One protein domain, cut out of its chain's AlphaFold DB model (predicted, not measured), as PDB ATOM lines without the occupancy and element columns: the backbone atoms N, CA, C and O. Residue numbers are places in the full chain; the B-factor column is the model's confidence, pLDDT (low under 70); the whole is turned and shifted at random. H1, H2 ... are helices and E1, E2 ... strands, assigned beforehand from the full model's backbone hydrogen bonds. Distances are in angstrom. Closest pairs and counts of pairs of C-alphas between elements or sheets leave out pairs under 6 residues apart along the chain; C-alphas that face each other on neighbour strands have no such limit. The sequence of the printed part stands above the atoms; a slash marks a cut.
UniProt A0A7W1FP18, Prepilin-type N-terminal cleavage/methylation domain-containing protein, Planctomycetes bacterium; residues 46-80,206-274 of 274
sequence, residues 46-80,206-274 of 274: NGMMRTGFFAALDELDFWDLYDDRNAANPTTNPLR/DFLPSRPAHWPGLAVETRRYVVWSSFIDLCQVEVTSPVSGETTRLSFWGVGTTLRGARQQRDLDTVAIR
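AT A GLANCE: This is residues 46 to 80 and 206 to 274 of the 274 residues of the protein "Prepilin-type N-terminal cleavage/methylation domain-containing protein" of Planctomycetes bacterium (UniProt A0A7W1FP18). A long, twisted sheet of three strands, E1, E2 and E3, is covered on one face by the helix H1, with no named helix on the other face. At the far end of H1 the short helix H2 meets it crosswise, off the sheet, and the tail runs on from H2 to residue 274. The printed part has 104 residues, with two named helices and three named strands in the order H1 E1 E2 E3 H2; the sheet's order is E1 - E2 - E3, antiparallel throughout, and the class is mixed, helices and strands. The whole is loose, with a radius of gyration of the C-alphas of 16.2 A and spans of 46 by 37 by 34 A.

IN THESE COORDINATES: Find C-alpha 46 at (5.928, -6.912, 6.178); from there H1 runs through residues 46 to 62, 24.1 A long. After the cut, look for C-alpha 217 at (11.743, -8.781, -4.456), where E1 begins; it holds residues 217 to 227 and is 31.7 A long. E2, residues 230 to 240, measures 32.4 A, and E3, residues 247 to 254, measures 22.2 A. H2, residues 259 to 264, ends at C-alpha 264 at (-8.525, 14.067, -8.424).

HOW THE PARTS SIT: Start with H1, which is on the sheet at a height of 8.5 A. It lies over E1 and E2, and only just not over E3, on which 2 of its C-alphas fall. On the local plane its line and that of E2 stand at 28 degrees, only just along the strands. Look at Gly 52: its C-alpha and that of Val 237 are the closest of H1 and E2, 5.7 A apart. E1 and E2 form a hairpin, antiparallel at 165 degrees; check N 221 and O 236, 2.9 A apart and within hydrogen-bond range. E2 and E3 form the next hairpin, at 162 degrees, with N 250 and O 237 within range at 2.8 A. The three strands make a meander, each the antiparallel neighbour of the one before. H2 is not on the sheet; it touches H1 about perpendicular, at 88 degrees, by residues 61 to 62 of H1 alone, and the closest C-alphas are those of Phe 62 and Gly 261, 4.7 A apart. In H1 and H2 every O i to N i+4 pair is within hydrogen-bond range.

THE WHOLE: The two C-alphas farthest apart are those of Ser 244 and Val 271, 47.4 A. Residues 81 to 205 are not printed, and C-alphas 80 and 206 stand 27.7 A apart across this cut. Residues 63 to 80 hold no named element. Of the links that are printed whole, no link is long. The mean pLDDT of the printed part is 71.1; look for values under 70 at residues 224 to 232 and 256 to 274, among others.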
ATOM      1  N   ASN A  46       7.212  -7.550   5.859       82.31
ATOM      2  CA  ASN A  46       5.928  -6.912   6.178       82.31
ATOM      3  C   ASN A  46       5.810  -5.478   5.625       82.31
ATOM      4  O   ASN A  46       4.722  -5.065   5.222       82.31
ATOM      5  N   GLY A  47       6.909  -4.719   5.591       81.38
ATOM      6  CA  GLY A  47       6.969  -3.407   4.944       81.38
ATOM      7  C   GLY A  47       6.702  -3.496   3.440       81.38
ATOM      8  O   GLY A  47       5.809  -2.819   2.937       81.38
ATOM      9  N   MET A  48       7.405  -4.393   2.740       85.06
ATOM     10  CA  MET A  48       7.234  -4.625   1.299       85.06
ATOM     11  C   MET A  48       5.808  -5.082   0.959       85.06
ATOM     12  O   MET A  48       5.209  -4.561   0.022       85.06
ATOM     13  N   MET A  49       5.223  -5.984   1.759       82.62
ATOM     14  CA  MET A  49       3.831  -6.425   1.589       82.62
ATOM     15  C   MET A  49       2.826  -5.273   1.744       82.62
ATOM     16  O   MET A  49       1.864  -5.199   0.982       82.62
ATOM     17  N   ARG A  50       3.049  -4.343   2.687       81.38
ATOM     18  CA  ARG A  50       2.213  -3.136   2.841       81.38
ATOM     19  C   ARG A  50       2.364  -2.184   1.657       81.38
ATOM     20  O   ARG A  50       1.354  -1.728   1.133       81.38
ATOM     21  N   THR A  51       3.591  -1.921   1.206       83.69
ATOM     22  CA  THR A  51       3.849  -1.088   0.019       83.69
ATOM     23  C   THR A  51       3.180  -1.675  -1.224       83.69
ATOM     24  O   THR A  51       2.495  -0.951  -1.938       83.69
ATOM     25  N   GLY A  52       3.300  -2.987  -1.448       83.75
ATOM     26  CA  GLY A  52       2.634  -3.669  -2.559       83.75
ATOM     27  C   GLY A  52       1.107  -3.659  -2.457       83.75
ATOM     28  O   GLY A  52       0.433  -3.487  -3.468       83.75
ATOM     29  N   PHE A  53       0.552  -3.786  -1.248       84.31
ATOM     30  CA  PHE A  53      -0.889  -3.670  -1.007       84.31
ATOM     31  C   PHE A  53      -1.416  -2.271  -1.356       84.31
ATOM     32  O   PHE A  53      -2.391  -2.161  -2.096       84.31
ATOM     33  N   PHE A  54      -0.747  -1.207  -0.898       84.06
ATOM     34  CA  PHE A  54      -1.130   0.160  -1.264       84.06
ATOM     35  C   PHE A  54      -0.921   0.445  -2.755       84.06
ATOM     36  O   PHE A  54      -1.804   1.029  -3.364       84.06
ATOM     37  N   ALA A  55       0.165  -0.032  -3.371       84.25
ATOM     38  CA  ALA A  55       0.381   0.094  -4.816       84.25
ATOM     39  C   ALA A  55      -0.710  -0.607  -5.649       84.25
ATOM     40  O   ALA A  55      -1.129  -0.089  -6.681       84.25
ATOM     41  N   ALA A  56      -1.198  -1.764  -5.191       81.88
ATOM     42  CA  ALA A  56      -2.308  -2.458  -5.833       81.88
ATOM     43  C   ALA A  56      -3.625  -1.667  -5.714       81.88
ATOM     44  O   ALA A  56      -4.342  -1.547  -6.704       81.88
ATOM     45  N   LEU A  57      -3.914  -1.085  -4.540       81.75
ATOM     46  CA  LEU A  57      -5.061  -0.185  -4.345       81.75
ATOM     47  C   LEU A  57      -4.953   1.097  -5.188       81.75
ATOM     48  O   LEU A  57      -5.953   1.536  -5.747       81.75
ATOM     49  N   ASP A  58      -3.757   1.669  -5.332       81.25
ATOM     50  CA  ASP A  58      -3.517   2.823  -6.204       81.25
ATOM     51  C   ASP A  58      -3.818   2.476  -7.673       81.25
ATOM     52  O   ASP A  58      -4.508   3.230  -8.355       81.25
ATOM     53  N   GLU A  59      -3.404   1.303  -8.163       79.88
ATOM     54  CA  GLU A  59      -3.791   0.853  -9.508       79.88
ATOM     55  C   GLU A  59      -5.314   0.641  -9.628       79.88
ATOM     56  O   GLU A  59      -5.880   0.953 -10.675       79.88
ATOM     57  N   LEU A  60      -6.016   0.182  -8.581       75.00
ATOM     58  CA  LEU A  60      -7.488   0.107  -8.589       75.00
ATOM     59  C   LEU A  60      -8.161   1.485  -8.717       75.00
ATOM     60  O   LEU A  60      -9.117   1.616  -9.485       75.00
ATOM     61  N   ASP A  61      -7.674   2.491  -7.987       71.81
ATOM     62  CA  ASP A  61      -8.254   3.841  -7.941       71.81
ATOM     63  C   ASP A  61      -7.871   4.712  -9.158       71.81
ATOM     64  O   ASP A  61      -8.689   5.527  -9.603       71.81
ATOM     65  N   PHE A  62      -6.652   4.561  -9.700       68.25
ATOM     66  CA  PHE A  62      -6.075   5.472 -10.708       68.25
ATOM     67  C   PHE A  62      -5.904   4.886 -12.120       68.25
ATOM     68  O   PHE A  62      -5.917   5.665 -13.072       68.25
ATOM     69  N   TRP A  63      -5.816   3.557 -12.273       73.12
ATOM     70  CA  TRP A  63      -5.674   2.856 -13.567       73.12
ATOM     71  C   TRP A  63      -4.391   3.195 -14.368       73.12
ATOM     72  O   TRP A  63      -4.397   3.167 -15.605       73.12
ATOM     73  N   ASP A  64      -3.274   3.463 -13.681       71.25
ATOM     74  CA  ASP A  64      -1.983   3.865 -14.271       71.25
ATOM     75  C   ASP A  64      -1.454   2.899 -15.354       71.25
ATOM     76  O   ASP A  64      -0.818   3.344 -16.314       71.25
ATOM     77  N   LEU A  65      -1.746   1.591 -15.274       65.50
ATOM     78  CA  LEU A  65      -1.408   0.611 -16.330       65.50
ATOM     79  C   LEU A  65      -1.947   0.999 -17.727       65.50
ATOM     80  O   LEU A  65      -1.375   0.602 -18.754       65.50
ATOM     81  N   TYR A  66      -3.044   1.759 -17.766       62.66
ATOM     82  CA  TYR A  66      -3.813   2.125 -18.960       62.66
ATOM     83  C   TYR A  66      -3.806   3.639 -19.245       62.66
ATOM     84  O   TYR A  66      -4.141   4.046 -20.361       62.66
ATOM     85  N   ASP A  67      -3.449   4.467 -18.259       60.97
ATOM     86  CA  ASP A  67      -3.661   5.915 -18.265       60.97
ATOM     87  C   ASP A  67      -2.652   6.639 -17.347       60.97
ATOM     88  O   ASP A  67      -2.855   6.719 -16.141       60.97
ATOM     89  N   ASP A  68      -1.565   7.191 -17.901       69.44
ATOM     90  CA  ASP A  68      -0.525   7.870 -17.109       69.44
ATOM     91  C   ASP A  68      -1.076   9.119 -16.395       69.44
ATOM     92  O   ASP A  68      -1.282  10.176 -17.004       69.44
ATOM     93  N   ARG A  69      -1.292   9.025 -15.074       67.56
ATOM     94  CA  ARG A  69      -1.788  10.145 -14.260       67.56
ATOM     95  C   ARG A  69      -0.905  11.398 -14.305       67.56
ATOM     96  O   ARG A  69      -1.438  12.478 -14.073       67.56
ATOM     97  N   ASN A  70       0.373  11.278 -14.673       75.25
ATOM     98  CA  ASN A  70       1.341  12.377 -14.736       75.25
ATOM     99  C   ASN A  70       1.586  12.912 -16.162       75.25
ATOM    100  O   ASN A  70       2.418  13.804 -16.341       75.25
ATOM    101  N   ALA A  71       0.883  12.396 -17.178       68.25
ATOM    102  CA  ALA A  71       1.073  12.814 -18.563       68.25
ATOM    103  C   ALA A  71       0.818  14.321 -18.746       68.25
ATOM    104  O   ALA A  71      -0.307  14.804 -18.599       68.25
ATOM    105  N   ALA A  72       1.861  15.055 -19.151       78.44
ATOM    106  CA  ALA A  72       1.831  16.513 -19.323       78.44
ATOM    107  C   ALA A  72       0.785  17.013 -20.343       78.44
ATOM    108  O   ALA A  72       0.421  18.186 -20.332       78.44
ATOM    109  N   ASN A  73       0.286  16.127 -21.209       75.88
ATOM    110  CA  ASN A  73      -0.928  16.347 -21.982       75.88
ATOM    111  C   ASN A  73      -1.898  15.168 -21.766       75.88
ATOM    112  O   ASN A  73      -1.687  14.110 -22.357       75.88
ATOM    113  N   PRO A  74      -3.009  15.339 -21.026       62.84
ATOM    114  CA  PRO A  74      -4.003  14.284 -20.840       62.84
ATOM    115  C   PRO A  74      -4.555  13.685 -22.144       62.84
ATOM    116  O   PRO A  74      -4.972  12.531 -22.146       62.84
ATOM    117  N   THR A  75      -4.531  14.405 -23.277       62.03
ATOM    118  CA  THR A  75      -5.012  13.860 -24.560       62.03
ATOM    119  C   THR A  75      -4.066  12.839 -25.202       62.03
ATOM    120  O   THR A  75      -4.387  12.349 -26.281       62.03
ATOM    121  N   THR A  76      -2.915  12.502 -24.602       65.31
ATOM    122  CA  THR A  76      -2.110  11.343 -25.036       65.31
ATOM    123  C   THR A  76      -2.597  10.026 -24.444       65.31
ATOM    124  O   THR A  76      -2.230   8.961 -24.940       65.31
ATOM    125  N   ASN A  77      -3.420  10.069 -23.394       58.47
ATOM    126  CA  ASN A  77      -3.736   8.878 -22.621       58.47
ATOM    127  C   ASN A  77      -4.964   8.153 -23.188       58.47
ATOM    128  O   ASN A  77      -6.009   8.793 -23.345       58.47
ATOM    129  N   PRO A  78      -4.909   6.829 -23.434       55.41
ATOM    130  CA  PRO A  78      -5.983   6.083 -24.098       55.41
ATOM    131  C   PRO A  78      -7.384   6.299 -23.511       55.41
ATOM    132  O   PRO A  78      -8.354   6.394 -24.261       55.41
ATOM    133  N   LEU A  79      -7.490   6.424 -22.183       53.03
ATOM    134  CA  LEU A  79      -8.765   6.601 -21.479       53.03
ATOM    135  C   LEU A  79      -9.266   8.061 -21.447       53.03
ATOM    136  O   LEU A  79     -10.434   8.293 -21.141       53.03
ATOM    137  N   ARG A  80      -8.423   9.044 -21.798       54.44
ATOM    138  CA  ARG A  80      -8.730  10.492 -21.746       54.44
ATOM    139  C   ARG A  80      -8.811  11.160 -23.128       54.44
ATOM    140  O   ARG A  80      -9.547  12.134 -23.276       54.44
ATOM    141  N   ASP A 206      10.168  -6.199 -11.351       65.06
ATOM    142  CA  ASP A 206      10.331  -5.824  -9.945       65.06
ATOM    143  C   ASP A 206       9.779  -4.406  -9.739       65.06
ATOM    144  O   ASP A 206      10.163  -3.474 -10.446       65.06
ATOM    145  N   PHE A 207       8.868  -4.242  -8.780       72.25
ATOM    146  CA  PHE A 207       8.206  -2.970  -8.494       72.25
ATOM    147  C   PHE A 207       9.165  -1.928  -7.890       72.25
ATOM    148  O   PHE A 207       8.873  -0.734  -7.899       72.25
ATOM    149  N   LEU A 208      10.320  -2.357  -7.367       73.75
ATOM    150  CA  LEU A 208      11.313  -1.489  -6.733       73.75
ATOM    151  C   LEU A 208      12.708  -1.714  -7.352       73.75
ATOM    152  O   LEU A 208      13.614  -2.193  -6.667       73.75
ATOM    153  N   PRO A 209      12.933  -1.339  -8.629       69.50
ATOM    154  CA  PRO A 209      14.163  -1.658  -9.369       69.50
ATOM    155  C   PRO A 209      15.439  -1.009  -8.800       69.50
ATOM    156  O   PRO A 209      16.542  -1.426  -9.139       69.50
ATOM    157  N   SER A 210      15.308  -0.003  -7.930       77.12
ATOM    158  CA  SER A 210      16.410   0.672  -7.230       77.12
ATOM    159  C   SER A 210      16.671   0.149  -5.807       77.12
ATOM    160  O   SER A 210      17.502   0.711  -5.091       77.12
ATOM    161  N   ARG A 211      15.976  -0.910  -5.362       80.50
ATOM    162  CA  ARG A 211      16.171  -1.494  -4.025       80.50
ATOM    163  C   ARG A 211      17.555  -2.154  -3.881       80.50
ATOM    164  O   ARG A 211      18.092  -2.681  -4.856       80.50
ATOM    165  N   PRO A 212      18.121  -2.236  -2.663       88.38
ATOM    166  CA  PRO A 212      19.320  -3.034  -2.420       88.38
ATOM    167  C   PRO A 212      19.101  -4.513  -2.774       88.38
ATOM    168  O   PRO A 212      18.080  -5.095  -2.410       88.38
ATOM    169  N   ALA A 213      20.091  -5.159  -3.396       84.44
ATOM    170  CA  ALA A 213      19.989  -6.561  -3.831       84.44
ATOM    171  C   ALA A 213      19.707  -7.571  -2.692       84.44
ATOM    172  O   ALA A 213      19.218  -8.667  -2.946       84.44
ATOM    173  N   HIS A 214      19.987  -7.201  -1.435       85.25
ATOM    174  CA  HIS A 214      19.701  -8.013  -0.246       85.25
ATOM    175  C   HIS A 214      18.277  -7.823   0.320       85.25
ATOM    176  O   HIS A 214      17.946  -8.421   1.343       85.25
ATOM    177  N   TRP A 215      17.445  -6.971  -0.287       86.69
ATOM    178  CA  TRP A 215      16.025  -6.841   0.065       86.69
ATOM    179  C   TRP A 215      15.190  -7.935  -0.619       86.69
ATOM    180  O   TRP A 215      15.628  -8.499  -1.626       86.69
ATOM    181  N   PRO A 216      13.975  -8.222  -0.124       89.75
ATOM    182  CA  PRO A 216      13.004  -9.010  -0.871       89.75
ATOM    183  C   PRO A 216      12.678  -8.381  -2.229       89.75
ATOM    184  O   PRO A 216      12.650  -7.156  -2.356       89.75
ATOM    185  N   GLY A 217      12.416  -9.218  -3.232       88.12
ATOM    186  CA  GLY A 217      11.743  -8.781  -4.456       88.12
ATOM    187  C   GLY A 217      10.278  -8.479  -4.171       88.12
ATOM    188  O   GLY A 217       9.687  -9.134  -3.313       88.12
ATOM    189  N   LEU A 218       9.705  -7.500  -4.869       88.50
ATOM    190  CA  LEU A 218       8.289  -7.146  -4.769       88.50
ATOM    191  C   LEU A 218       7.686  -7.104  -6.174       88.50
ATOM    192  O   LEU A 218       8.122  -6.314  -7.005       88.50
ATOM    193  N   ALA A 219       6.662  -7.913  -6.426       86.00
ATOM    194  CA  ALA A 219       5.854  -7.851  -7.637       86.00
ATOM    195  C   ALA A 219       4.390  -7.560  -7.279       86.00
ATOM    196  O   ALA A 219       3.852  -8.088  -6.301       86.00
ATOM    197  N   VAL A 220       3.748  -6.717  -8.088       85.19
ATOM    198  CA  VAL A 220       2.347  -6.312  -7.932       85.19
ATOM    199  C   VAL A 220       1.637  -6.501  -9.268       85.19
ATOM    200  O   VAL A 220       2.092  -6.003 -10.300       85.19
ATOM    201  N   GLU A 221       0.533  -7.246  -9.253       83.38
ATOM    202  CA  GLU A 221      -0.276  -7.549 -10.432       83.38
ATOM    203  C   GLU A 221      -1.762  -7.344 -10.116       83.38
ATOM    204  O   GLU A 221      -2.335  -8.068  -9.300       83.38
ATOM    205  N   THR A 222      -2.389  -6.386 -10.796       77.62
ATOM    206  CA  THR A 222      -3.833  -6.134 -10.733       77.62
ATOM    207  C   THR A 222      -4.479  -6.651 -12.015       77.62
ATOM    208  O   THR A 222      -4.125  -6.213 -13.109       77.62
ATOM    209  N   ARG A 223      -5.427  -7.588 -11.902       74.56
ATOM    210  CA  ARG A 223      -6.232  -8.097 -13.028       74.56
ATOM    211  C   ARG A 223      -7.682  -7.682 -12.855       74.56
ATOM    212  O   ARG A 223      -8.240  -7.895 -11.784       74.56
ATOM    213  N   ARG A 224      -8.305  -7.158 -13.909       67.12
ATOM    214  CA  ARG A 224      -9.701  -6.704 -13.876       67.12
ATOM    215  C   ARG A 224     -10.612  -7.733 -14.537       67.12
ATOM    216  O   ARG A 224     -10.391  -8.087 -15.693       67.12
ATOM    217  N   TYR A 225     -11.622  -8.217 -13.819       59.62
ATOM    218  CA  TYR A 225     -12.605  -9.172 -14.334       59.62
ATOM    219  C   TYR A 225     -14.003  -8.549 -14.377       59.62
ATOM    220  O   TYR A 225     -14.358  -7.725 -13.538       59.62
ATOM    221  N   VAL A 226     -14.823  -8.998 -15.331       52.47
ATOM    222  CA  VAL A 226     -16.262  -8.703 -15.371       52.47
ATOM    223  C   VAL A 226     -17.017  -9.997 -15.086       52.47
ATOM    224  O   VAL A 226     -16.934 -10.951 -15.860       52.47
ATOM    225  N   VAL A 227     -17.748 -10.038 -13.974       45.09
ATOM    226  CA  VAL A 227     -18.518 -11.207 -13.525       45.09
ATOM    227  C   VAL A 227     -19.949 -10.760 -13.252       45.09
ATOM    228  O   VAL A 227     -20.179  -9.843 -12.476       45.09
ATOM    229  N   TRP A 228     -20.921 -11.379 -13.927       43.72
ATOM    230  CA  TRP A 228     -22.352 -11.029 -13.831       43.72
ATOM    231  C   TRP A 228     -22.689  -9.544 -14.095       43.72
ATOM    232  O   TRP A 228     -23.732  -9.059 -13.664       43.72
ATOM    233  N   SER A 229     -21.870  -8.853 -14.897       45.22
ATOM    234  CA  SER A 229     -21.905  -7.396 -15.173       45.22
ATOM    235  C   SER A 229     -21.366  -6.489 -14.054       45.22
ATOM    236  O   SER A 229     -21.390  -5.275 -14.215       45.22
ATOM    237  N   SER A 230     -20.824  -7.051 -12.970       43.44
ATOM    238  CA  SER A 230     -20.053  -6.314 -11.961       43.44
ATOM    239  C   SER A 230     -18.553  -6.390 -12.256       43.44
ATOM    240  O   SER A 230     -18.051  -7.424 -12.710       43.44
ATOM    241  N   PHE A 231     -17.827  -5.313 -11.955       58.41
ATOM    242  CA  PHE A 231     -16.365  -5.323 -11.931       58.41
ATOM    243  C   PHE A 231     -15.863  -5.974 -10.647       58.41
ATOM    244  O   PHE A 231     -16.320  -5.643  -9.553       58.41
ATOM    245  N   ILE A 232     -14.925  -6.909 -10.790       61.72
ATOM    246  CA  ILE A 232     -14.238  -7.557  -9.678       61.72
ATOM    247  C   ILE A 232     -12.754  -7.616 -10.030       61.72
ATOM    248  O   ILE A 232     -12.349  -8.308 -10.966       61.72
ATOM    249  N   ASP A 233     -11.933  -6.903  -9.271       73.06
ATOM    250  CA  ASP A 233     -10.506  -6.786  -9.539       73.06
ATOM    251  C   ASP A 233      -9.711  -7.697  -8.598       73.06
ATOM    252  O   ASP A 233      -9.855  -7.632  -7.377       73.06
ATOM    253  N   LEU A 234      -8.855  -8.559  -9.149       79.81
ATOM    254  CA  LEU A 234      -7.927  -9.388  -8.382       79.81
ATOM    255  C   LEU A 234      -6.588  -8.669  -8.250       79.81
ATOM    256  O   LEU A 234      -5.836  -8.562  -9.221       79.81
ATOM    257  N   CYS A 235      -6.256  -8.263  -7.033       83.00
ATOM    258  CA  CYS A 235      -4.927  -7.786  -6.686       83.00
ATOM    259  C   CYS A 235      -4.076  -8.953  -6.180       83.00
ATOM    260  O   CYS A 235      -4.472  -9.672  -5.258       83.00
ATOM    261  N   GLN A 236      -2.891  -9.140  -6.760       86.31
ATOM    262  CA  GLN A 236      -1.883 -10.089  -6.293       86.31
ATOM    263  C   GLN A 236      -0.614  -9.323  -5.903       86.31
ATOM    264  O   GLN A 236      -0.028  -8.622  -6.725       86.31
ATOM    265  N   VAL A 237      -0.193  -9.471  -4.646       84.56
ATOM    266  CA  VAL A 237       1.043  -8.892  -4.102       84.56
ATOM    267  C   VAL A 237       1.963 -10.039  -3.728       84.56
ATOM    268  O   VAL A 237       1.560 -10.956  -3.011       84.56
ATOM    269  N   GLU A 238       3.183 -10.009  -4.238       89.12
ATOM    270  CA  GLU A 238       4.096 -11.141  -4.205       89.12
ATOM    271  C   GLU A 238       5.482 -10.688  -3.751       89.12
ATOM    272  O   GLU A 238       6.083  -9.806  -4.363       89.12
ATOM    273  N   VAL A 239       5.968 -11.271  -2.654       88.19
ATOM    274  CA  VAL A 239       7.263 -10.946  -2.053       88.19
ATOM    275  C   VAL A 239       8.153 -12.181  -2.043       88.19
ATOM    276  O   VAL A 239       7.814 -13.196  -1.433       88.19
ATOM    277  N   THR A 240       9.304 -12.081  -2.708       88.31
ATOM    278  CA  THR A 240      10.271 -13.177  -2.864       88.31
ATOM    279  C   THR A 240      11.504 -12.938  -2.001       88.31
ATOM    280  O   THR A 240      12.151 -11.893  -2.092       88.31
ATOM    281  N   SER A 241      11.857 -13.923  -1.178       87.75
ATOM    282  CA  SER A 241      13.048 -13.899  -0.333       87.75
ATOM    283  C   SER A 241      14.333 -13.979  -1.165       87.75
ATOM    284  O   SER A 241      14.477 -14.908  -1.961       87.75
ATOM    285  N   PRO A 242      15.329 -13.104  -0.928       86.44
ATOM    286  CA  PRO A 242      16.613 -13.166  -1.621       86.44
ATOM    287  C   PRO A 242      17.539 -14.244  -1.029       86.44
ATOM    288  O   PRO A 242      18.621 -14.473  -1.558       86.44
ATOM    289  N   VAL A 243      17.145 -14.882   0.086       87.31
ATOM    290  CA  VAL A 243      17.960 -15.876   0.809       87.31
ATOM    291  C   VAL A 243      17.445 -17.300   0.598       87.31
ATOM    292  O   VAL A 243      18.253 -18.205   0.415       87.31
ATOM    293  N   SER A 244      16.124 -17.515   0.625       88.94
ATOM    294  CA  SER A 244      15.523 -18.841   0.391       88.94
ATOM    295  C   SER A 244      14.944 -19.029  -1.014       88.94
ATOM    296  O   SER A 244      14.605 -20.153  -1.365       88.94
ATOM    297  N   GLY A 245      14.779 -17.961  -1.809       89.25
ATOM    298  CA  GLY A 245      14.017 -18.002  -3.070       89.25
ATOM    299  C   GLY A 245      12.511 -18.247  -2.882       89.25
ATOM    300  O   GLY A 245      11.764 -18.333  -3.852       89.25
ATOM    301  N   GLU A 246      12.063 -18.364  -1.632       89.50
ATOM    302  CA  GLU A 246      10.680 -18.600  -1.236       89.50
ATOM    303  C   GLU A 246       9.822 -17.360  -1.493       89.50
ATOM    304  O   GLU A 246      10.252 -16.234  -1.230       89.50
ATOM    305  N   THR A 247       8.601 -17.572  -1.983       89.50
ATOM    306  CA  THR A 247       7.723 -16.496  -2.453       89.50
ATOM    307  C   THR A 247       6.387 -16.516  -1.721       89.50
ATOM    308  O   THR A 247       5.571 -17.418  -1.908       89.50
ATOM    309  N   THR A 248       6.141 -15.472  -0.933       88.81
ATOM    310  CA  THR A 248       4.876 -15.243  -0.230       88.81
ATOM    311  C   THR A 248       3.945 -14.428  -1.118       88.81
ATOM    312  O   THR A 248       4.279 -13.310  -1.508       88.81
ATOM    313  N   ARG A 249       2.756 -14.961  -1.422       90.25
ATOM    314  CA  ARG A 249       1.730 -14.275  -2.221       90.25
ATOM    315  C   ARG A 249       0.496 -13.967  -1.379       90.25
ATOM    316  O   ARG A 249      -0.199 -14.878  -0.941       90.25
ATOM    317  N   LEU A 250       0.178 -12.683  -1.238       86.69
ATOM    318  CA  LEU A 250      -1.153 -12.219  -0.860       86.69
ATOM    319  C   LEU A 250      -1.996 -12.081  -2.132       86.69
ATOM    320  O   LEU A 250      -1.521 -11.643  -3.181       86.69
ATOM    321  N   SER A 251      -3.264 -12.466  -2.069       86.50
ATOM    322  CA  SER A 251      -4.227 -12.189  -3.134       86.50
ATOM    323  C   SER A 251      -5.547 -11.780  -2.512       86.50
ATOM    324  O   SER A 251      -6.023 -12.436  -1.589       86.50
ATOM    325  N   PHE A 252      -6.100 -10.674  -2.992       81.38
ATOM    326  CA  PHE A 252      -7.324 -10.084  -2.473       81.38
ATOM    327  C   PHE A 252      -8.156  -9.511  -3.615       81.38
ATOM    328  O   PHE A 252      -7.629  -9.150  -4.668       81.38
ATOM    329  N   TRP A 253      -9.464  -9.450  -3.398       81.12
ATOM    330  CA  TRP A 253     -10.400  -8.855  -4.340       81.12
ATOM    331  C   TRP A 253     -10.682  -7.408  -3.939       81.12
ATOM    332  O   TRP A 253     -10.807  -7.106  -2.750       81.12
ATOM    333  N   GLY A 254     -10.799  -6.534  -4.929       72.81
ATOM    334  CA  GLY A 254     -11.228  -5.151  -4.778       72.81
ATOM    335  C   GLY A 254     -12.264  -4.774  -5.835       72.81
ATOM    336  O   GLY A 254     -12.552  -5.545  -6.752       72.81
ATOM    337  N   VAL A 255     -12.818  -3.575  -5.686       70.19
ATOM    338  CA  VAL A 255     -13.655  -2.918  -6.693       70.19
ATOM    339  C   VAL A 255     -13.051  -1.536  -6.904       70.19
ATOM    340  O   VAL A 255     -13.172  -0.677  -6.033       70.19
ATOM    341  N   GLY A 256     -12.343  -1.335  -8.017       62.72
ATOM    342  CA  GLY A 256     -11.710  -0.057  -8.333       62.72
ATOM    343  C   GLY A 256     -12.738   1.019  -8.665       62.72
ATOM    344  O   GLY A 256     -13.237   1.089  -9.791       62.72
ATOM    345  N   THR A 257     -13.064   1.882  -7.699       54.78
ATOM    346  CA  THR A 257     -14.010   2.978  -7.929       54.78
ATOM    347  C   THR A 257     -13.329   4.117  -8.679       54.78
ATOM    348  O   THR A 257     -12.718   5.004  -8.078       54.78
ATOM    349  N   THR A 258     -13.499   4.144 -10.003       54.81
ATOM    350  CA  THR A 258     -12.956   5.192 -10.892       54.81
ATOM    351  C   THR A 258     -13.332   6.618 -10.474       54.81
ATOM    352  O   THR A 258     -12.649   7.570 -10.841       54.81
ATOM    353  N   LEU A 259     -14.377   6.772  -9.652       49.28
ATOM    354  CA  LEU A 259     -14.785   8.012  -8.991       49.28
ATOM    355  C   LEU A 259     -13.639   8.747  -8.279       49.28
ATOM    356  O   LEU A 259     -13.640   9.975  -8.298       49.28
ATOM    357  N   ARG A 260     -12.677   8.049  -7.655       49.97
ATOM    358  CA  ARG A 260     -11.593   8.719  -6.914       49.97
ATOM    359  C   ARG A 260     -10.544   9.302  -7.853       49.97
ATOM    360  O   ARG A 260     -10.327  10.514  -7.833       49.97
ATOM    361  N   GLY A 261      -9.978   8.476  -8.738       52.94
ATOM    362  CA  GLY A 261      -9.073   8.935  -9.790       52.94
ATOM    363  C   GLY A 261      -9.706  10.043 -10.633       52.94
ATOM    364  O   GLY A 261      -9.127  11.118 -10.770       52.94
ATOM    365  N   ALA A 262     -10.947   9.858 -11.092       48.81
ATOM    366  CA  ALA A 262     -11.659  10.840 -11.910       48.81
ATOM    367  C   ALA A 262     -12.055  12.134 -11.169       48.81
ATOM    368  O   ALA A 262     -12.326  13.134 -11.834       48.81
ATOM    369  N   ARG A 263     -12.100  12.157  -9.828       52.69
ATOM    370  CA  ARG A 263     -12.252  13.401  -9.049       52.69
ATOM    371  C   ARG A 263     -10.931  14.153  -8.940       52.69
ATOM    372  O   ARG A 263     -10.895  15.346  -9.234       52.69
ATOM    373  N   GLN A 264      -9.851  13.459  -8.588       52.62
ATOM    374  CA  GLN A 264      -8.525  14.067  -8.424       52.62
ATOM    375  C   GLN A 264      -7.958  14.569  -9.758       52.62
ATOM    376  O   GLN A 264      -7.502  15.703  -9.842       52.62
ATOM    377  N   GLN A 265      -8.125  13.803 -10.839       48.81
ATOM    378  CA  GLN A 265      -7.771  14.201 -12.212       48.81
ATOM    379  C   GLN A 265      -8.595  15.391 -12.756       48.81
ATOM    380  O   GLN A 265      -8.310  15.882 -13.846       48.81
ATOM    381  N   ARG A 266      -9.629  15.845 -12.033       52.00
ATOM    382  CA  ARG A 266     -10.471  17.009 -12.371       52.00
ATOM    383  C   ARG A 266     -10.369  18.146 -11.346       52.00
ATOM    384  O   ARG A 266     -11.170  19.072 -11.412       52.00
ATOM    385  N   ASP A 267      -9.438  18.052 -10.395       55.06
ATOM    386  CA  ASP A 267      -9.264  19.003  -9.283       55.06
ATOM    387  C   ASP A 267     -10.516  19.158  -8.379       55.06
ATOM    388  O   ASP A 267     -10.693  20.141  -7.663       55.06
ATOM    389  N   LEU A 268     -11.404  18.151  -8.373       48.47
ATOM    390  CA  LEU A 268     -12.657  18.136  -7.592       48.47
ATOM    391  C   LEU A 268     -12.473  17.647  -6.143       48.47
ATOM    392  O   LEU A 268     -13.431  17.611  -5.372       48.47
ATOM    393  N   ASP A 269     -11.247  17.277  -5.773       51.94
ATOM    394  CA  ASP A 269     -10.834  16.941  -4.404       51.94
ATOM    395  C   ASP A 269     -10.165  18.132  -3.685       51.94
ATOM    396  O   ASP A 269      -9.578  17.964  -2.620       51.94
ATOM    397  N   THR A 270     -10.328  19.357  -4.203       47.75
ATOM    398  CA  THR A 270      -9.870  20.645  -3.626       47.75
ATOM    399  C   THR A 270     -10.542  21.046  -2.300       47.75
ATOM    400  O   THR A 270     -10.523  22.209  -1.889       47.75
ATOM    401  N   VAL A 271     -11.084  20.075  -1.559       48.53
ATOM    402  CA  VAL A 271     -11.394  20.226  -0.137       48.53
ATOM    403  C   VAL A 271     -10.067  20.382   0.603       48.53
ATOM    404  O   VAL A 271      -9.403  19.401   0.927       48.53
ATOM    405  N   ALA A 272      -9.669  21.629   0.852       44.16
ATOM    406  CA  ALA A 272      -8.458  21.952   1.592       44.16
ATOM    407  C   ALA A 272      -8.532  21.369   3.015       44.16
ATOM    408  O   ALA A 272      -9.167  21.947   3.900       44.16
ATOM    409  N   ILE A 273      -7.883  20.219   3.214       42.31
ATOM    410  CA  ILE A 273      -7.743  19.569   4.518       42.31
ATOM    411  C   ILE A 273      -6.880  20.487   5.392       42.31
ATOM    412  O   ILE A 273      -5.688  20.658   5.135       42.31
ATOM    413  N   ARG A 274      -7.524  21.116   6.378       38.34
ATOM    414  CA  ARG A 274      -6.901  21.909   7.446       38.34
ATOM    415  C   ARG A 274      -6.643  21.043   8.672       38.34
ATOM    416  O   ARG A 274      -7.482  20.150   8.917       38.34
TER     417      ARG A 274